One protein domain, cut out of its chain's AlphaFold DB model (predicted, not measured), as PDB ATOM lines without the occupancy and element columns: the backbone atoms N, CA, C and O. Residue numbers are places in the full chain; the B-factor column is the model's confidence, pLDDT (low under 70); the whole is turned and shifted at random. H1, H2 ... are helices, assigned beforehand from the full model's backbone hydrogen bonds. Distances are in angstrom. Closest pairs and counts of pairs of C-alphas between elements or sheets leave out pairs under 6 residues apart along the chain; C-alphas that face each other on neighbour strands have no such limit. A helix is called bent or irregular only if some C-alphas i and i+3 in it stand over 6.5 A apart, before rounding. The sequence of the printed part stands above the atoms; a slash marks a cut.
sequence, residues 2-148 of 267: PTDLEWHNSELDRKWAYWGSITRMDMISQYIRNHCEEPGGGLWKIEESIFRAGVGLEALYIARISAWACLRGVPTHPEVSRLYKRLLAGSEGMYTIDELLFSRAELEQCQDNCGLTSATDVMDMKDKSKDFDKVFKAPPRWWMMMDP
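This is residues 2 to 148 of the 267 residues of an uncharacterized protein of Peniophora sp. CBMAI 1063 (UniProt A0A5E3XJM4). A long bent helix, H1, runs through the model, with H2 beside it, H3 folded back on H2, H4 alongside, H5 crossing it and H6 packed on H1b and H2. Residues 2 to 9 stick out. The printed part has 147 residues, with six named helices, H1 to H6 in that order along the chain, that hold 104 of them, and no named strand; its class is all helix, and it is compact, with a radius of gyration of the C-alphas of 16.0 A and spans of 55 by 28 by 26 A.

Look first at H1, residues 4 to 35, the hub, assigned as one helix by its hydrogen bonds but bent: C-alphas 21 and 24 are 6.7 A apart, between arms H1a, 4 to 21, and H1b, 24 to 35. Residues 13 to 21 of H1a touch H2, residues 48 to 71, opposite ways at a shallow tilt of 16 degrees; the closest C-alphas, Ser 21 and Ile 62, are 5.4 A apart. H3, residues 78 to 92, makes a hairpin with H2, closest C-alphas Arg 52 and Ser 91, 4.4 A; H1a, H2 and H3 form an up-and-down bundle, each running against the one before. H1a touches H4, residues 104 to 114, closest C-alphas Lys 15 and Cys 114, 5.7 A, and H5, residues 119 to 135, about perpendicular at 76 degrees, closest C-alphas Trp 16 and Met 125, 5.5 A. H6, residues 142 to 146, touches H1b, closest C-alphas Ile 28 and Trp 143, 6.0 A. Every O i to N i+4 pair is within hydrogen-bond range in H1b, H2, H3 and H4, against 13 of 14 in H1a, 12 of 13 in H5 and 0 of 1 in H6, which has 2 of 2 O i to N i+3 pairs.

Find C-alpha 4 at (178.682, 142.005, 175.618); H1a runs 25.9 A from there, H2 34.7 A, and H6 ends at C-alpha 146, (182.258, 126.093, 133.263).

The printed part has no cut; the links H1 to H2 and H3 to H4 are long. Mean pLDDT of the printed part is 75.9, with 36 residues under 70, among them 2 to 10.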
ATOM      1  N   PRO A   2     182.865 137.739 180.292       38.50
ATOM      2  CA  PRO A   2     183.143 138.314 178.983       38.50
ATOM      3  C   PRO A   2     182.157 139.459 178.738       38.50
ATOM      4  O   PRO A   2     180.999 139.377 179.157       38.50
ATOM      5  N   THR A   3     182.635 140.544 178.144       37.91
ATOM      6  CA  THR A   3     181.830 141.736 177.843       37.91
ATOM      7  C   THR A   3     180.818 141.447 176.730       37.91
ATOM      8  O   THR A   3     181.047 140.566 175.903       37.91
ATOM      9  N   ASP A   4     179.709 142.192 176.662       40.53
ATOM     10  CA  ASP A   4     178.682 142.005 175.618       40.53
ATOM     11  C   ASP A   4     179.273 142.069 174.195       40.53
ATOM     12  O   ASP A   4     178.840 141.340 173.308       40.53
ATOM     13  N   LEU A   5     180.327 142.870 173.990       37.22
ATOM     14  CA  LEU A   5     181.091 142.952 172.739       37.22
ATOM     15  C   LEU A   5     181.878 141.667 172.419       37.22
ATOM     16  O   LEU A   5     181.946 141.268 171.259       37.22
ATOM     17  N   GLU A   6     182.464 141.005 173.419       40.59
ATOM     18  CA  GLU A   6     183.193 139.736 173.248       40.59
ATOM     19  C   GLU A   6     182.239 138.578 172.941       40.59
ATOM     20  O   GLU A   6     182.510 137.778 172.043       40.59
ATOM     21  N   TRP A   7     181.086 138.527 173.615       42.22
ATOM     22  CA  TRP A   7     180.035 137.552 173.310       42.22
ATOM     23  C   TRP A   7     179.497 137.731 171.893       42.22
ATOM     24  O   TRP A   7     179.407 136.754 171.145       42.22
ATOM     25  N   HIS A   8     179.192 138.972 171.505       49.50
ATOM     26  CA  HIS A   8     178.626 139.268 170.194       49.50
ATOM     27  C   HIS A   8     179.613 138.955 169.059       49.50
ATOM     28  O   HIS A   8     179.217 138.357 168.060       49.50
ATOM     29  N   ASN A   9     180.905 139.244 169.250       55.72
ATOM     30  CA  ASN A   9     181.959 138.844 168.314       55.72
ATOM     31  C   ASN A   9     182.096 137.317 168.206       55.72
ATOM     32  O   ASN A   9     182.220 136.809 167.097       55.72
ATOM     33  N   SER A  10     181.990 136.572 169.315       65.31
ATOM     34  CA  SER A  10     182.063 135.100 169.290       65.31
ATOM     35  C   SER A  10     180.894 134.451 168.535       65.31
ATOM     36  O   SER A  10     181.079 133.472 167.812       65.31
ATOM     37  N   GLU A  11     179.684 135.007 168.660       75.50
ATOM     38  CA  GLU A  11     178.507 134.507 167.950       75.50
ATOM     39  C   GLU A  11     178.599 134.816 166.456       75.50
ATOM     40  O   GLU A  11     178.317 133.953 165.623       75.50
ATOM     41  N   LEU A  12     179.024 136.032 166.125       80.81
ATOM     42  CA  LEU A  12     179.188 136.499 164.758       80.81
ATOM     43  C   LEU A  12     180.292 135.728 164.028       80.81
ATOM     44  O   LEU A  12     180.083 135.285 162.902       80.81
ATOM     45  N   ASP A  13     181.421 135.477 164.692       79.56
ATOM     46  CA  ASP A  13     182.524 134.672 164.160       79.56
ATOM     47  C   ASP A  13     182.113 133.208 163.959       79.56
ATOM     48  O   ASP A  13     182.455 132.599 162.944       79.56
ATOM     49  N   ARG A  14     181.312 132.648 164.875       81.75
ATOM     50  CA  ARG A  14     180.751 131.296 164.739       81.75
ATOM     51  C   ARG A  14     179.787 131.190 163.558       81.75
ATOM     52  O   ARG A  14     179.890 130.247 162.772       81.75
ATOM     53  N   LYS A  15     178.855 132.143 163.430       86.94
ATOM     54  CA  LYS A  15     177.926 132.215 162.290       86.94
ATOM     55  C   LYS A  15     178.699 132.355 160.986       86.94
ATOM     56  O   LYS A  15     178.428 131.621 160.040       86.94
ATOM     57  N   TRP A  16     179.709 133.224 160.966       89.44
ATOM     58  CA  TRP A  16     180.522 133.470 159.785       89.44
ATOM     59  C   TRP A  16     181.356 132.257 159.375       89.44
ATOM     60  O   TRP A  16     181.361 131.921 158.198       89.44
ATOM     61  N   ALA A  17     182.011 131.552 160.303       83.25
ATOM     62  CA  ALA A  17     182.818 130.379 159.961       83.25
ATOM     63  C   ALA A  17     181.980 129.288 159.272       83.25
ATOM     64  O   ALA A  17     182.429 128.649 158.316       83.25
ATOM     65  N   TYR A  18     180.738 129.097 159.728       88.12
ATOM     66  CA  TYR A  18     179.808 128.187 159.071       88.12
ATOM     67  C   TYR A  18     179.314 128.752 157.733       88.12
ATOM     68  O   TYR A  18     179.483 128.099 156.704       88.12
ATOM     69  N   TRP A  19     178.791 129.981 157.725       88.62
ATOM     70  CA  TRP A  19     178.247 130.642 156.536       88.62
ATOM     71  C   TRP A  19     179.271 130.774 155.402       88.62
ATOM     72  O   TRP A  19     179.023 130.349 154.278       88.62
ATOM     73  N   GLY A  20     180.466 131.280 155.699       86.56
ATOM     74  CA  GLY A  20     181.551 131.465 154.736       86.56
ATOM     75  C   GLY A  20     182.011 130.154 154.093       86.56
ATOM     76  O   GLY A  20     182.435 130.161 152.937       86.56
ATOM     77  N   SER A  21     181.860 129.030 154.802       84.56
ATOM     78  CA  SER A  21     182.161 127.696 154.273       84.56
ATOM     79  C   SER A  21     181.090 127.187 153.299       84.56
ATOM     80  O   SER A  21     181.420 126.477 152.352       84.56
ATOM     81  N   ILE A  22     179.815 127.543 153.500       87.19
ATOM     82  CA  ILE A  22     178.689 127.042 152.687       87.19
ATOM     83  C   ILE A  22     178.307 127.979 151.532       87.19
ATOM     84  O   ILE A  22     177.888 127.513 150.476       87.19
ATOM     85  N   THR A  23     178.457 129.297 151.684       86.38
ATOM     86  CA  THR A  23     177.919 130.275 150.722       86.38
ATOM     87  C   THR A  23     178.601 130.204 149.367       86.38
ATOM     88  O   THR A  23     177.960 130.418 148.343       86.38
ATOM     89  N   ARG A  24     179.891 129.862 149.316       85.75
ATOM     90  CA  ARG A  24     180.552 129.658 148.024       85.75
ATOM     91  C   ARG A  24     180.005 128.434 147.298       85.75
ATOM     92  O   ARG A  24     179.789 128.504 146.092       85.75
ATOM     93  N   MET A  25     179.700 127.364 148.029       88.19
ATOM     94  CA  MET A  25     179.075 126.172 147.454       88.19
ATOM     95  C   MET A  25     177.649 126.438 146.980       88.19
ATOM     96  O   MET A  25     177.267 125.917 145.936       88.19
ATOM     97  N   ASP A  26     176.902 127.298 147.673       88.31
ATOM     98  CA  ASP A  26     175.616 127.815 147.196       88.31
ATOM     99  C   ASP A  26     175.766 128.520 145.841       88.31
ATOM    100  O   ASP A  26     175.140 128.134 144.853       88.31
ATOM    101  N   MET A  27     176.684 129.489 145.757       88.50
ATOM    102  CA  MET A  27     176.943 130.236 144.523       88.50
ATOM    103  C   MET A  27     177.359 129.324 143.362       88.50
ATOM    104  O   MET A  27     176.855 129.488 142.252       88.50
ATOM    105  N   ILE A  28     178.250 128.360 143.613       90.62
ATOM    106  CA  ILE A  28     178.689 127.370 142.618       90.62
ATOM    107  C   ILE A  28     177.503 126.530 142.145       90.62
ATOM    108  O   ILE A  28     177.287 126.388 140.944       90.62
ATOM    109  N   SER A  29     176.715 126.007 143.086       90.50
ATOM    110  CA  SER A  29     175.593 125.112 142.795       90.50
ATOM    111  C   SER A  29     174.511 125.800 141.979       90.50
ATOM    112  O   SER A  29     174.041 125.240 140.991       90.50
ATOM    113  N   GLN A  30     174.146 127.027 142.353       88.44
ATOM    114  CA  GLN A  30     173.174 127.819 141.606       88.44
ATOM    115  C   GLN A  30     173.687 128.154 140.205       88.44
ATOM    116  O   GLN A  30     172.956 127.983 139.232       88.44
ATOM    117  N   TYR A  31     174.940 128.601 140.087       90.25
ATOM    118  CA  TYR A  31     175.499 128.990 138.795       90.25
ATOM    119  C   TYR A  31     175.557 127.805 137.828       90.25
ATOM    120  O   TYR A  31     175.054 127.889 136.712       90.25
ATOM    121  N   ILE A  32     176.110 126.678 138.276       89.38
ATOM    122  CA  ILE A  32     176.279 125.489 137.439       89.38
ATOM    123  C   ILE A  32     174.931 124.925 136.984       89.38
ATOM    124  O   ILE A  32     174.779 124.601 135.809       89.38
ATOM    125  N   ARG A  33     173.929 124.867 137.871       87.81
ATOM    126  CA  ARG A  33     172.570 124.440 137.494       87.81
ATOM    127  C   ARG A  33     171.939 125.371 136.458       87.81
ATOM    128  O   ARG A  33     171.306 124.906 135.522       87.81
ATOM    129  N   ASN A  34     172.127 126.681 136.602       87.62
ATOM    130  CA  ASN A  34     171.488 127.657 135.720       87.62
ATOM    131  C   ASN A  34     172.145 127.767 134.338       87.62
ATOM    132  O   ASN A  34     171.459 128.113 133.379       87.62
ATOM    133  N   HIS A  35     173.455 127.523 134.243       87.38
ATOM    134  CA  HIS A  35     174.242 127.841 133.046       87.38
ATOM    135  C   HIS A  35     174.888 126.627 132.374       87.38
ATOM    136  O   HIS A  35     175.187 126.677 131.184       87.38
ATOM    137  N   CYS A  36     175.101 125.531 133.102       87.19
ATOM    138  CA  CYS A  36     175.866 124.387 132.601       87.19
ATOM    139  C   CYS A  36     175.026 123.106 132.474       87.19
ATOM    140  O   CYS A  36     175.542 122.092 132.006       87.19
ATOM    141  N   GLU A  37     173.753 123.123 132.873       87.25
ATOM    142  CA  GLU A  37     172.821 122.015 132.642       87.25
ATOM    143  C   GLU A  37     172.252 122.068 131.213       87.25
ATOM    144  O   GLU A  37     171.890 123.133 130.702       87.25
ATOM    145  N   GLU A  38     172.174 120.921 130.534       81.56
ATOM    146  CA  GLU A  38     171.575 120.857 129.201       81.56
ATOM    147  C   GLU A  38     170.063 121.163 129.220       81.56
ATOM    148  O   GLU A  38     169.344 120.729 130.128       81.56
ATOM    149  N   PRO A  39     169.527 121.841 128.184       70.81
ATOM    150  CA  PRO A  39     168.087 122.028 128.041       70.81
ATOM    151  C   PRO A  39     167.372 120.672 127.947       70.81
ATOM    152  O   PRO A  39     167.530 119.950 126.966       70.81
ATOM    153  N   GLY A  40     166.569 120.334 128.959       64.94
ATOM    154  CA  GLY A  40     165.909 119.025 129.082       64.94
ATOM    155  C   GLY A  40     166.327 118.224 130.319       64.94
ATOM    156  O   GLY A  40     165.620 117.284 130.677       64.94
ATOM    157  N   GLY A  41     167.390 118.657 131.005       67.88
ATOM    158  CA  GLY A  41     167.850 118.129 132.287       67.88
ATOM    159  C   GLY A  41     168.661 116.835 132.190       67.88
ATOM    160  O   GLY A  41     168.521 116.050 131.253       67.88
ATOM    161  N   GLY A  42     169.506 116.600 133.198       67.50
ATOM    162  CA  GLY A  42     170.185 115.313 133.408       67.50
ATOM    163  C   GLY A  42     171.498 115.092 132.647       67.50
ATOM    164  O   GLY A  42     172.066 114.005 132.741       67.50
ATOM    165  N   LEU A  43     172.001 116.100 131.928       81.12
ATOM    166  CA  LEU A  43     173.342 116.103 131.335       81.12
ATOM    167  C   LEU A  43     174.047 117.435 131.626       81.12
ATOM    168  O   LEU A  43     173.437 118.503 131.559       81.12
ATOM    169  N   TRP A  44     175.338 117.353 131.953       84.44
ATOM    170  CA  TRP A  44     176.183 118.491 132.314       84.44
ATOM    171  C   TRP A  44     177.115 118.860 131.155       84.44
ATOM    172  O   TRP A  44     177.891 118.025 130.694       84.44
ATOM    173  N   LYS A  45     177.109 120.127 130.730       83.75
ATOM    174  CA  LYS A  45     178.077 120.693 129.772       83.75
ATOM    175  C   LYS A  45     179.333 121.186 130.488       83.75
ATOM    176  O   LYS A  45     179.684 122.357 130.403       83.75
ATOM    177  N   ILE A  46     179.973 120.312 131.256       80.75
ATOM    178  CA  ILE A  46     181.076 120.684 132.144       80.75
ATOM    179  C   ILE A  46     182.302 119.850 131.806       80.75
ATOM    180  O   ILE A  46     182.220 118.631 131.669       80.75
ATOM    181  N   GLU A  47     183.464 120.496 131.737       77.69
ATOM    182  CA  GLU A  47     184.727 119.772 131.715       77.69
ATOM    183  C   GLU A  47     185.043 119.234 133.122       77.69
ATOM    184  O   GLU A  47     185.440 119.973 134.027       77.69
ATOM    185  N   GLU A  48     184.863 117.925 133.320       77.38
ATOM    186  CA  GLU A  48     184.991 117.296 134.640       77.38
ATOM    187  C   GLU A  48     186.365 117.502 135.297       77.38
ATOM    188  O   GLU A  48     186.442 117.646 136.518       77.38
ATOM    189  N   SER A  49     187.455 117.524 134.523       69.00
ATOM    190  CA  SER A  49     188.813 117.782 135.028       69.00
ATOM    191  C   SER A  49     188.906 119.130 135.729       69.00
ATOM    192  O   SER A  49     189.438 119.215 136.840       69.00
ATOM    193  N   ILE A  50     188.358 120.168 135.099       72.38
ATOM    194  CA  ILE A  50     188.385 121.527 135.633       72.38
ATOM    195  C   ILE A  50     187.432 121.649 136.815       72.38
ATOM    196  O   ILE A  50     187.808 122.209 137.845       72.38
ATOM    197  N   PHE A  51     186.234 121.072 136.717       81.00
ATOM    198  CA  PHE A  51     185.284 121.061 137.826       81.00
ATOM    199  C   PHE A  51     185.887 120.417 139.080       81.00
ATOM    200  O   PHE A  51     185.849 121.002 140.161       81.00
ATOM    201  N   ARG A  52     186.533 119.253 138.940       76.12
ATOM    202  CA  ARG A  52     187.208 118.564 140.053       76.12
ATOM    203  C   ARG A  52     188.364 119.382 140.632       76.12
ATOM    204  O   ARG A  52     188.564 119.373 141.847       76.12
ATOM    205  N   ALA A  53     189.126 120.081 139.791       67.38
ATOM    206  CA  ALA A  53     190.183 120.981 140.248       67.38
ATOM    207  C   ALA A  53     189.610 122.164 141.043       67.38
ATOM    208  O   ALA A  53     190.067 122.443 142.150       67.38
ATOM    209  N   GLY A  54     188.556 122.794 140.523       74.69
ATOM    210  CA  GLY A  54     187.827 123.868 141.189       74.69
ATOM    211  C   GLY A  54     187.254 123.449 142.543       74.69
ATOM    212  O   GLY A  54     187.462 124.130 143.545       74.69
ATOM    213  N   VAL A  55     186.629 122.274 142.613       79.88
ATOM    214  CA  VAL A  55     186.153 121.668 143.867       79.88
ATOM    215  C   VAL A  55     187.298 121.489 144.875       79.88
ATOM    216  O   VAL A  55     187.129 121.767 146.064       79.88
ATOM    217  N   GLY A  56     188.488 121.095 144.412       69.50
ATOM    218  CA  GLY A  56     189.693 121.033 145.244       69.50
ATOM    219  C   GLY A  56     190.123 122.398 145.798       69.50
ATOM    220  O   GLY A  56     190.479 122.496 146.974       69.50
ATOM    221  N   LEU A  57     190.038 123.465 144.995       73.31
ATOM    222  CA  LEU A  57     190.314 124.835 145.448       73.31
ATOM    223  C   LEU A  57     189.333 125.288 146.540       73.31
ATOM    224  O   LEU A  57     189.745 125.935 147.504       73.31
ATOM    225  N   GLU A  58     188.057 124.918 146.430       82.06
ATOM    226  CA  GLU A  58     187.059 125.222 147.461       82.06
ATOM    227  C   GLU A  58     187.306 124.428 148.751       82.06
ATOM    228  O   GLU A  58     187.218 124.993 149.840       82.06
ATOM    229  N   ALA A  59     187.721 123.157 148.659       73.06
ATOM    230  CA  ALA A  59     188.119 122.378 149.834       73.06
ATOM    231  C   ALA A  59     189.278 123.048 150.596       73.06
ATOM    232  O   ALA A  59     189.244 123.155 151.824       73.06
ATOM    233  N   LEU A  60     190.289 123.552 149.876       66.75
ATOM    234  CA  LEU A  60     191.401 124.301 150.471       66.75
ATOM    235  C   LEU A  60     190.934 125.601 151.134       66.75
ATOM    236  O   LEU A  60     191.439 125.971 152.194       66.75
ATOM    237  N   TYR A  61     189.972 126.293 150.534       77.69
ATOM    238  CA  TYR A  61     189.424 127.515 151.106       77.69
ATOM    239  C   TYR A  61     188.644 127.251 152.405       77.69
ATOM    240  O   TYR A  61     188.868 127.941 153.399       77.69
ATOM    241  N   ILE A  62     187.834 126.189 152.457       77.19
ATOM    242  CA  ILE A  62     187.155 125.752 153.691       77.19
ATOM    243  C   ILE A  62     188.164 125.364 154.778       77.19
ATOM    244  O   ILE A  62     187.967 125.687 155.953       77.19
ATOM    245  N   ALA A  63     189.272 124.716 154.406       67.88
ATOM    246  CA  ALA A  63     190.339 124.401 155.351       67.88
ATOM    247  C   ALA A  63     190.952 125.670 155.970       67.88
ATOM    248  O   ALA A  63     191.212 125.689 157.171       67.88
ATOM    249  N   ARG A  64     191.114 126.756 155.196       69.56
ATOM    250  CA  ARG A  64     191.593 128.053 155.717       69.56
ATOM    251  C   ARG A  64     190.611 128.673 156.707       69.56
ATOM    252  O   ARG A  64     191.038 129.139 157.759       69.56
ATOM    253  N   ILE A  65     189.312 128.647 156.404       75.56
ATOM    254  CA  ILE A  65     188.269 129.133 157.325       75.56
ATOM    255  C   ILE A  65     188.278 128.311 158.619       75.56
ATOM    256  O   ILE A  65     188.245 128.870 159.713       75.56
ATOM    257  N   SER A  66     188.385 126.987 158.503       70.38
ATOM    258  CA  SER A  66     188.422 126.075 159.652       70.38
ATOM    259  C   SER A  66     189.671 126.290 160.513       70.38
ATOM    260  O   SER A  66     189.576 126.313 161.738       70.38
ATOM    261  N   ALA A  67     190.832 126.509 159.887       58.25
ATOM    262  CA  ALA A  67     192.072 126.835 160.584       58.25
ATOM    263  C   ALA A  67     191.971 128.180 161.317       58.25
ATOM    264  O   ALA A  67     192.327 128.272 162.489       58.25
ATOM    265  N   TRP A  68     191.421 129.207 160.662       73.75
ATOM    266  CA  TRP A  68     191.155 130.497 161.296       73.75
ATOM    267  C   TRP A  68     190.223 130.361 162.505       73.75
ATOM    268  O   TRP A  68     190.510 130.922 163.562       73.75
ATOM    269  N   ALA A  69     189.144 129.585 162.373       64.06
ATOM    270  CA  ALA A  69     188.183 129.374 163.450       64.06
ATOM    271  C   ALA A  69     188.846 128.661 164.635       64.06
ATOM    272  O   ALA A  69     188.699 129.091 165.778       64.06
ATOM    273  N   CYS A  70     189.656 127.636 164.357       58.00
ATOM    274  CA  CYS A  70     190.423 126.907 165.361       58.00
ATOM    275  C   CYS A  70     191.392 127.823 166.128       58.00
ATOM    276  O   CYS A  70     191.352 127.847 167.356       58.00
ATOM    277  N   LEU A  71     192.182 128.646 165.427       51.22
ATOM    278  CA  LEU A  71     193.116 129.601 166.044       51.22
ATOM    279  C   LEU A  71     192.418 130.654 166.921       51.22
ATOM    280  O   LEU A  71     193.027 131.211 167.830       51.22
ATOM    281  N   ARG A  72     191.145 130.943 166.641       58.22
ATOM    282  CA  ARG A  72     190.317 131.902 167.385       58.22
ATOM    283  C   ARG A  72     189.470 131.248 168.482       58.22
ATOM    284  O   ARG A  72     188.711 131.955 169.137       58.22
ATOM    285  N   GLY A  73     189.560 129.928 168.669       52.28
ATOM    286  CA  GLY A  73     188.704 129.191 169.604       52.28
ATOM    287  C   GLY A  73     187.219 129.205 169.218       52.28
ATOM    288  O   GLY A  73     186.351 129.018 170.067       52.28
ATOM    289  N   VAL A  74     186.908 129.450 167.943       67.75
ATOM    290  CA  VAL A  74     185.542 129.512 167.422       67.75
ATOM    291  C   VAL A  74     185.093 128.098 167.044       67.75
ATOM    292  O   VAL A  74     185.687 127.485 166.152       67.75
ATOM    293  N   PRO A  75     184.035 127.555 167.669       68.88
ATOM    294  CA  PRO A  75     183.552 126.224 167.333       68.88
ATOM    295  C   PRO A  75     182.929 126.219 165.932       68.88
ATOM    296  O   PRO A  75     181.993 126.965 165.651       68.88
ATOM    297  N   THR A  76     183.419 125.350 165.050       67.81
ATOM    298  CA  THR A  76     182.848 125.166 163.708       67.81
ATOM    299  C   THR A  76     181.671 124.196 163.734       67.81
ATOM    300  O   THR A  76     181.708 123.180 164.430       67.81
ATOM    301  N   HIS A  77     180.649 124.456 162.920       80.62
ATOM    302  CA  HIS A  77     179.517 123.543 162.770       80.62
ATOM    303  C   HIS A  77     179.960 122.202 162.133       80.62
ATOM    304  O   HIS A  77     180.753 122.228 161.188       80.62
ATOM    305  N   PRO A  78     179.439 121.031 162.565       77.69
ATOM    306  CA  PRO A  78     179.835 119.723 162.017       77.69
ATOM    307  C   PRO A  78     179.679 119.589 160.496       77.69
ATOM    308  O   PRO A  78     180.445 118.871 159.852       77.69
ATOM    309  N   GLU A  79     178.720 120.312 159.913       82.56
ATOM    310  CA  GLU A  79     178.518 120.360 158.459       82.56
ATOM    311  C   GLU A  79     179.728 120.915 157.701       82.56
ATOM    312  O   GLU A  79     179.990 120.473 156.589       82.56
ATOM    313  N   VAL A  80     180.534 121.800 158.301       79.81
ATOM    314  CA  VAL A  80     181.772 122.296 157.670       79.81
ATOM    315  C   VAL A  80     182.745 121.141 157.420       79.81
ATOM    316  O   VAL A  80     183.316 121.020 156.338       79.81
ATOM    317  N   SER A  81     182.889 120.235 158.393       75.00
ATOM    318  CA  SER A  81     183.746 119.051 158.258       75.00
ATOM    319  C   SER A  81     183.195 118.057 157.231       75.00
ATOM    320  O   SER A  81     183.960 117.494 156.443       75.00
ATOM    321  N   ARG A  82     181.870 117.849 157.207       79.75
ATOM    322  CA  ARG A  82     181.212 116.995 156.201       79.75
ATOM    323  C   ARG A  82     181.423 117.543 154.796       79.75
ATOM    324  O   ARG A  82     181.830 116.793 153.911       79.75
ATOM    325  N   LEU A  83     181.229 118.847 154.622       84.25
ATOM    326  CA  LEU A  83     181.438 119.536 153.360       84.25
ATOM    327  C   LEU A  83     182.889 119.428 152.891       84.25
ATOM    328  O   LEU A  83     183.136 119.018 151.762       84.25
ATOM    329  N   TYR A  84     183.855 119.709 153.765       78.56
ATOM    330  CA  TYR A  84     185.273 119.574 153.436       78.56
ATOM    331  C   TYR A  84     185.617 118.170 152.910       78.56
ATOM    332  O   TYR A  84     186.247 118.037 151.860       78.56
ATOM    333  N   LYS A  85     185.145 117.113 153.588       74.19
ATOM    334  CA  LYS A  85     185.351 115.719 153.155       74.19
ATOM    335  C   LYS A  85     184.683 115.426 151.811       74.19
ATOM    336  O   LYS A  85     185.301 114.787 150.961       74.19
ATOM    337  N   ARG A  86     183.451 115.910 151.614       81.06
ATOM    338  CA  ARG A  86     182.696 115.787 150.355       81.06
ATOM    339  C   ARG A  86     183.472 116.405 149.192       81.06
ATOM    340  O   ARG A  86     183.671 115.741 148.180       81.06
ATOM    341  N   LEU A  87     183.975 117.630 149.353       80.56
ATOM    342  CA  LEU A  87     184.752 118.313 148.314       80.56
ATOM    343  C   LEU A  87     186.102 117.636 148.062       80.56
ATOM    344  O   LEU A  87     186.494 117.478 146.911       80.56
ATOM    345  N   LEU A  88     186.800 117.178 149.104       74.81
ATOM    346  CA  LEU A  88     188.077 116.485 148.929       74.81
ATOM    347  C   LEU A  88     187.904 115.200 148.104       74.81
ATOM    348  O   LEU A  88     188.564 115.034 147.080       74.81
ATOM    349  N   ALA A  89     186.950 114.348 148.483       65.38
ATOM    350  CA  ALA A  89     186.616 113.136 147.737       65.38
ATOM    351  C   ALA A  89     186.093 113.449 146.320       65.38
ATOM    352  O   ALA A  89     186.432 112.762 145.355       65.38
ATOM    353  N   GLY A  90     185.324 114.530 146.167       69.12
ATOM    354  CA  GLY A  90     184.875 115.027 144.869       69.12
ATOM    355  C   GLY A  90     186.018 115.434 143.952       69.12
ATOM    356  O   GLY A  90     186.042 115.059 142.781       69.12
ATOM    357  N   SER A  91     187.018 116.127 144.498       75.75
ATOM    358  CA  SER A  91     188.220 116.493 143.753       75.75
ATOM    359  C   SER A  91     188.950 115.245 143.251       75.75
ATOM    360  O   SER A  91     189.422 115.216 142.117       75.75
ATOM    361  N   GLU A  92     188.952 114.158 144.023       68.81
ATOM    362  CA  GLU A  92     189.551 112.876 143.640       68.81
ATOM    363  C   GLU A  92     188.725 112.103 142.598       68.81
ATOM    364  O   GLU A  92     189.253 111.191 141.962       68.81
ATOM    365  N   GLY A  93     187.489 112.530 142.324       71.12
ATOM    366  CA  GLY A  93     186.584 111.884 141.374       71.12
ATOM    367  C   GLY A  93     185.741 110.767 141.983       71.12
ATOM    368  O   GLY A  93     185.249 109.922 141.240       71.12
ATOM    369  N   MET A  94     185.597 110.744 143.311       74.75
ATOM    370  CA  MET A  94     184.787 109.752 144.029       74.75
ATOM    371  C   MET A  94     183.288 110.078 144.022       74.75
ATOM    372  O   MET A  94     182.483 109.208 144.338       74.75
ATOM    373  N   TYR A  95     182.925 111.317 143.680       81.44
ATOM    374  CA  TYR A  95     181.545 111.795 143.607       81.44
ATOM    375  C   TYR A  95     181.230 112.347 142.220       81.44
ATOM    376  O   TYR A  95     182.086 112.945 141.560       81.44
ATOM    377  N   THR A  96     179.983 112.160 141.802       87.69
ATOM    378  CA  THR A  96     179.408 112.792 140.612       87.69
ATOM    379  C   THR A  96     179.220 114.299 140.817       87.69
ATOM    380  O   THR A  96     179.253 114.801 141.942       87.69
ATOM    381  N   ILE A  97     178.999 115.040 139.725       87.19
ATOM    382  CA  ILE A  97     178.701 116.480 139.786       87.19
ATOM    383  C   ILE A  97     177.461 116.722 140.656       87.19
ATOM    384  O   ILE A  97     177.514 117.533 141.576       87.19
ATOM    385  N   ASP A  98     176.382 115.964 140.448       87.81
ATOM    386  CA  ASP A  98     175.158 116.058 141.253       87.81
ATOM    387  C   ASP A  98     175.398 115.829 142.746       87.81
ATOM    388  O   ASP A  98     174.872 116.558 143.584       87.81
ATOM    389  N   GLU A  99     176.244 114.856 143.085       88.94
ATOM    390  CA  GLU A  99     176.646 114.584 144.464       88.94
ATOM    391  C   GLU A  99     177.590 115.638 145.038       88.94
ATOM    392  O   GLU A  99     177.862 115.589 146.232       88.94
ATOM    393  N   LEU A 100     178.077 116.610 144.266       87.88
ATOM    394  CA  LEU A 100     178.933 117.706 144.743       87.88
ATOM    395  C   LEU A 100     178.211 119.050 144.799       87.88
ATOM    396  O   LEU A 100     178.533 119.878 145.651       87.88
ATOM    397  N   LEU A 101     177.213 119.254 143.941       89.69
ATOM    398  CA  LEU A 101     176.354 120.427 143.996       89.69
ATOM    399  C   LEU A 101     175.356 120.293 145.145       89.69
ATOM    400  O   LEU A 101     174.780 119.234 145.394       89.69
ATOM    401  N   PHE A 102     175.103 121.391 145.840       87.38
ATOM    402  CA  PHE A 102     174.083 121.402 146.869       87.38
ATOM    403  C   PHE A 102     172.706 121.280 146.221       87.38
ATOM    404  O   PHE A 102     172.426 121.833 145.145       87.38
ATOM    405  N   SER A 103     171.833 120.529 146.883       83.19
ATOM    406  CA  SER A 103     170.408 120.570 146.571       83.19
ATOM    407  C   SER A 103     169.784 121.832 147.169       83.19
ATOM    408  O   SER A 103     170.286 122.391 148.144       83.19
ATOM    409  N   ARG A 104     168.646 122.269 146.624       76.75
ATOM    410  CA  ARG A 104     167.909 123.411 147.182       76.75
ATOM    411  C   ARG A 104     167.521 123.196 148.652       76.75
ATOM    412  O   ARG A 104     167.658 124.111 149.450       76.75
ATOM    413  N   ALA A 105     167.106 121.979 149.009       83.12
ATOM    414  CA  ALA A 105     166.747 121.631 150.383       83.12
ATOM    415  C   ALA A 105     167.958 121.666 151.334       83.12
ATOM    416  O   ALA A 105     167.846 122.143 152.459       83.12
ATOM    417  N   GLU A 106     169.125 121.202 150.874       82.12
ATOM    418  CA  GLU A 106     170.377 121.268 151.643       82.12
ATOM    419  C   GLU A 106     170.789 122.723 151.915       82.12
ATOM    420  O   GLU A 106     171.218 123.052 153.020       82.12
ATOM    421  N   LEU A 107     170.604 123.610 150.934       75.06
ATOM    422  CA  LEU A 107     170.895 125.039 151.070       75.06
ATOM    423  C   LEU A 107     169.966 125.738 152.053       75.06
ATOM    424  O   LEU A 107     170.450 126.453 152.929       75.06
ATOM    425  N   GLU A 108     168.660 125.509 151.927       79.25
ATOM    426  CA  GLU A 108     167.651 126.054 152.842       79.25
ATOM    427  C   GLU A 108     167.956 125.610 154.284       79.25
ATOM    428  O   GLU A 108     168.055 126.442 155.184       79.25
ATOM    429  N   GLN A 109     168.280 124.329 154.486       83.62
ATOM    430  CA  GLN A 109     168.669 123.814 155.798       83.62
ATOM    431  C   GLN A 109     169.963 124.447 156.335       83.62
ATOM    432  O   GLN A 109     170.069 124.732 157.528       83.62
ATOM    433  N   CYS A 110     170.964 124.675 155.484       79.75
ATOM    434  CA  CYS A 110     172.206 125.311 155.915       79.75
ATOM    435  C   CYS A 110     172.006 126.792 156.289       79.75
ATOM    436  O   CYS A 110     172.650 127.277 157.223       79.75
ATOM    437  N   GLN A 111     171.110 127.501 155.599       75.38
ATOM    438  CA  GLN A 111     170.739 128.881 155.927       75.38
ATOM    439  C   GLN A 111     169.992 128.955 157.264       75.38
ATOM    440  O   GLN A 111     170.364 129.768 158.116       75.38
ATOM    441  N   ASP A 112     169.031 128.057 157.484       81.44
ATOM    442  CA  ASP A 112     168.310 127.936 158.755       81.44
ATOM    443  C   ASP A 112     169.273 127.635 159.915       81.44
ATOM    444  O   ASP A 112     169.245 128.307 160.948       81.44
ATOM    445  N   ASN A 113     170.197 126.686 159.723       82.69
ATOM    446  CA  ASN A 113     171.206 126.320 160.721       82.69
ATOM    447  C   ASN A 113     172.192 127.461 161.037       82.69
ATOM    448  O   ASN A 113     172.707 127.531 162.153       82.69
ATOM    449  N   CYS A 114     172.472 128.358 160.082       79.88
ATOM    450  CA  CYS A 114     173.287 129.550 160.343       79.88
ATOM    451  C   CYS A 114     172.576 130.557 161.260       79.88
ATOM    452  O   CYS A 114     173.241 131.415 161.844       79.88
ATOM    453  N   GLY A 115     171.245 130.490 161.385       77.19
ATOM    454  CA  GLY A 115     170.469 131.432 162.189       77.19
ATOM    455  C   GLY A 115     170.587 132.873 161.688       77.19
ATOM    456  O   GLY A 115     170.646 133.803 162.497       77.19
ATOM    457  N   LEU A 116     170.679 133.061 160.365       75.50
ATOM    458  CA  LEU A 116     170.655 134.380 159.733       75.50
ATOM    459  C   LEU A 116     169.200 134.822 159.607       75.50
ATOM    460  O   LEU A 116     168.467 134.354 158.742       75.50
ATOM    461  N   THR A 117     168.772 135.700 160.508       72.75
ATOM    462  CA  THR A 117     167.354 136.068 160.663       72.75
ATOM    463  C   THR A 117     167.022 137.439 160.087       72.75
ATOM    464  O   THR A 117     165.850 137.787 159.944       72.75
ATOM    465  N   SER A 118     168.043 138.227 159.742       76.12
ATOM    466  CA  SER A 118     167.886 139.592 159.256       76.12
ATOM    467  C   SER A 118     168.815 139.914 158.084       76.12
ATOM    468  O   SER A 118     169.857 139.292 157.879       76.12
ATOM    469  N   ALA A 119     168.451 140.945 157.316       76.75
ATOM    470  CA  ALA A 119     169.319 141.487 156.271       76.75
ATOM    471  C   ALA A 119     170.642 142.031 156.843       76.75
ATOM    472  O   ALA A 119     171.669 141.961 156.169       76.75
ATOM    473  N   THR A 120     170.619 142.532 158.082       81.44
ATOM    474  CA  THR A 120     171.805 143.002 158.804       81.44
ATOM    475  C   THR A 120     172.777 141.857 159.065       81.44
ATOM    476  O   THR A 120     173.942 141.988 158.712       81.44
ATOM    477  N   ASP A 121     172.290 140.701 159.537       78.12
ATOM    478  CA  ASP A 121     173.140 139.521 159.757       78.12
ATOM    479  C   ASP A 121     173.891 139.144 158.470       78.12
ATOM    480  O   ASP A 121     175.095 138.905 158.474       78.12
ATOM    481  N   VAL A 122     173.191 139.150 157.329       80.12
ATOM    482  CA  VAL A 122     173.788 138.850 156.018       80.12
ATOM    483  C   VAL A 122     174.831 139.896 155.609       80.12
ATOM    484  O   VAL A 122     175.832 139.547 154.976       80.12
ATOM    485  N   MET A 123     174.615 141.175 155.925       83.50
ATOM    486  CA  MET A 123     175.603 142.226 155.669       83.50
ATOM    487  C   MET A 123     176.860 142.027 156.515       83.50
ATOM    488  O   MET A 123     177.959 142.053 155.960       83.50
ATOM    489  N   ASP A 124     176.705 141.721 157.801       82.94
ATOM    490  CA  ASP A 124     177.832 141.480 158.701       82.94
ATOM    491  C   ASP A 124     178.664 140.267 158.258       82.94
ATOM    492  O   ASP A 124     179.897 140.316 158.249       82.94
ATOM    493  N   MET A 125     178.011 139.193 157.792       87.62
ATOM    494  CA  MET A 125     178.706 138.034 157.216       87.62
ATOM    495  C   MET A 125     179.522 138.405 155.967       87.62
ATOM    496  O   MET A 125     180.645 137.921 155.769       87.62
ATOM    497  N   LYS A 126     178.978 139.272 155.104       86.38
ATOM    498  CA  LYS A 126     179.682 139.751 153.905       86.38
ATOM    499  C   LYS A 126     180.885 140.610 154.269       86.38
ATOM    500  O   LYS A 126     181.930 140.461 153.640       86.38
ATOM    501  N   ASP A 127     180.755 141.486 155.257       81.44
ATOM    502  CA  ASP A 127     181.857 142.346 155.683       81.44
ATOM    503  C   ASP A 127     182.975 141.536 156.351       81.44
ATOM    504  O   ASP A 127     184.138 141.698 155.981       81.44
ATOM    505  N   LYS A 128     182.635 140.542 157.182       81.94
ATOM    506  CA  LYS A 128     183.609 139.567 157.703       81.94
ATOM    507  C   LYS A 128     184.328 138.796 156.600       81.94
ATOM    508  O   LYS A 128     185.539 138.615 156.673       81.94
ATOM    509  N   SER A 129     183.611 138.401 155.551       84.56
ATOM    510  CA  SER A 129     184.227 137.719 154.404       84.56
ATOM    511  C   SER A 129     185.209 138.624 153.672       84.56
ATOM    512  O   SER A 129     186.308 138.189 153.358       84.56
ATOM    513  N   LYS A 130     184.871 139.905 153.468       78.25
ATOM    514  CA  LYS A 130     185.814 140.872 152.881       78.25
ATOM    515  C   LYS A 130     187.068 141.029 153.735       78.25
ATOM    516  O   LYS A 130     188.156 141.151 153.183       78.25
ATOM    517  N   ASP A 131     186.925 141.071 155.056       73.44
ATOM    518  CA  ASP A 131     188.066 141.202 155.961       73.44
ATOM    519  C   ASP A 131     188.938 139.949 155.971       73.44
ATOM    520  O   ASP A 131     190.163 140.057 155.918       73.44
ATOM    521  N   PHE A 132     188.322 138.769 155.951       74.94
ATOM    522  CA  PHE A 132     189.031 137.505 155.801       74.94
ATOM    523  C   PHE A 132     189.774 137.424 154.461       74.94
ATOM    524  O   PHE A 132     190.968 137.122 154.440       74.94
ATOM    525  N   ASP A 133     189.114 137.787 153.357       72.06
ATOM    526  CA  ASP A 133     189.648 137.707 151.991       72.06
ATOM    527  C   ASP A 133     190.831 138.652 151.737       72.06
ATOM    528  O   ASP A 133     191.632 138.407 150.828       72.06
ATOM    529  N   LYS A 134     190.983 139.718 152.539       65.06
ATOM    530  CA  LYS A 134     192.184 140.574 152.515       65.06
ATOM    531  C   LYS A 134     193.445 139.803 152.908       65.06
ATOM    532  O   LYS A 134     194.521 140.129 152.412       65.06
ATOM    533  N   VAL A 135     193.312 138.816 153.794       60.66
ATOM    534  CA  VAL A 135     194.421 138.009 154.325       60.66
ATOM    535  C   VAL A 135     194.497 136.670 153.595       60.66
ATOM    536  O   VAL A 135     195.535 136.301 153.050       60.66
ATOM    537  N   PHE A 136     193.372 135.961 153.517       62.06
ATOM    538  CA  PHE A 136     193.252 134.650 152.896       62.06
ATOM    539  C   PHE A 136     192.457 134.766 151.604       62.06
ATOM    540  O   PHE A 136     191.254 134.529 151.583       62.06
ATOM    541  N   LYS A 137     193.140 135.113 150.508       69.19
ATOM    542  CA  LYS A 137     192.494 135.310 149.202       69.19
ATOM    543  C   LYS A 137     191.560 134.147 148.856       69.19
ATOM    544  O   LYS A 137     192.006 132.995 148.748       69.19
ATOM    545  N   ALA A 138     190.284 134.470 148.652       69.38
ATOM    546  CA  ALA A 138     189.301 133.521 148.163       69.38
ATOM    547  C   ALA A 138     189.697 132.977 146.779       69.38
ATOM    548  O   ALA A 138     190.314 133.704 145.988       69.38
ATOM    549  N   PRO A 139     189.328 131.725 146.448       70.44
ATOM    550  CA  PRO A 139     189.531 131.200 145.111       70.44
ATOM    551  C   PRO A 139     188.844 132.096 144.073       70.44
ATOM    552  O   PRO A 139     187.781 132.679 144.360       70.44
ATOM    553  N   PRO A 140     189.401 132.190 142.854       72.94
ATOM    554  CA  PRO A 140     188.712 132.852 141.756       72.94
ATOM    555  C   PRO A 140     187.342 132.199 141.529       72.94
ATOM    556  O   PRO A 140     187.100 131.070 141.957       72.94
ATOM    557  N   ARG A 141     186.430 132.900 140.850       80.81
ATOM    558  CA  ARG A 141     185.107 132.360 140.493       80.81
ATOM    559  C   ARG A 141     185.218 131.348 139.350       80.81
ATOM    560  O   ARG A 141     184.690 131.563 138.267       80.81
ATOM    561  N   TRP A 142     185.957 130.268 139.577       77.56
ATOM    562  CA  TRP A 142     186.315 129.277 138.565       77.56
ATOM    563  C   TRP A 142     185.086 128.595 137.948       77.56
ATOM    564  O   TRP A 142     185.105 128.241 136.776       77.56
ATOM    565  N   TRP A 143     183.987 128.472 138.696       84.06
ATOM    566  CA  TRP A 143     182.736 127.895 138.194       84.06
ATOM    567  C   TRP A 143     182.130 128.706 137.046       84.06
ATOM    568  O   TRP A 143     181.434 128.140 136.212       84.06
ATOM    569  N   MET A 144     182.421 130.008 136.961       82.38
ATOM    570  CA  MET A 144     181.972 130.851 135.851       82.38
ATOM    571  C   MET A 144     182.620 130.434 134.525       82.38
ATOM    572  O   MET A 144     182.042 130.644 133.472       82.38
ATOM    573  N   MET A 145     183.778 129.774 134.570       72.38
ATOM    574  CA  MET A 145     184.451 129.254 133.377       72.38
ATOM    575  C   MET A 145     183.874 127.920 132.900       72.38
ATOM    576  O   MET A 145     184.274 127.429 131.853       72.38
ATOM    577  N   MET A 146     182.979 127.302 133.682       76.56
ATOM    578  CA  MET A 146     182.258 126.093 133.263       76.56
ATOM    579  C   MET A 146     181.100 126.426 132.328       76.56
ATOM    580  O   MET A 146     180.565 125.529 131.685       76.56
ATOM    581  N   ASP A 147     180.704 127.696 132.264       78.81
ATOM    582  CA  ASP A 147     179.685 128.167 131.343       78.81
ATOM    583  C   ASP A 147     180.292 128.323 129.938       78.81
ATOM    584  O   ASP A 147     181.179 129.162 129.746       78.81
ATOM    585  N   PRO A 148     179.840 127.517 128.960       66.38
ATOM    586  CA  PRO A 148     180.374 127.539 127.600       66.38
ATOM    587  C   PRO A 148     180.095 128.857 126.867       66.38
ATOM    588  O   PRO A 148     180.763 129.146 125.876       66.38
TER     589      PRO A 148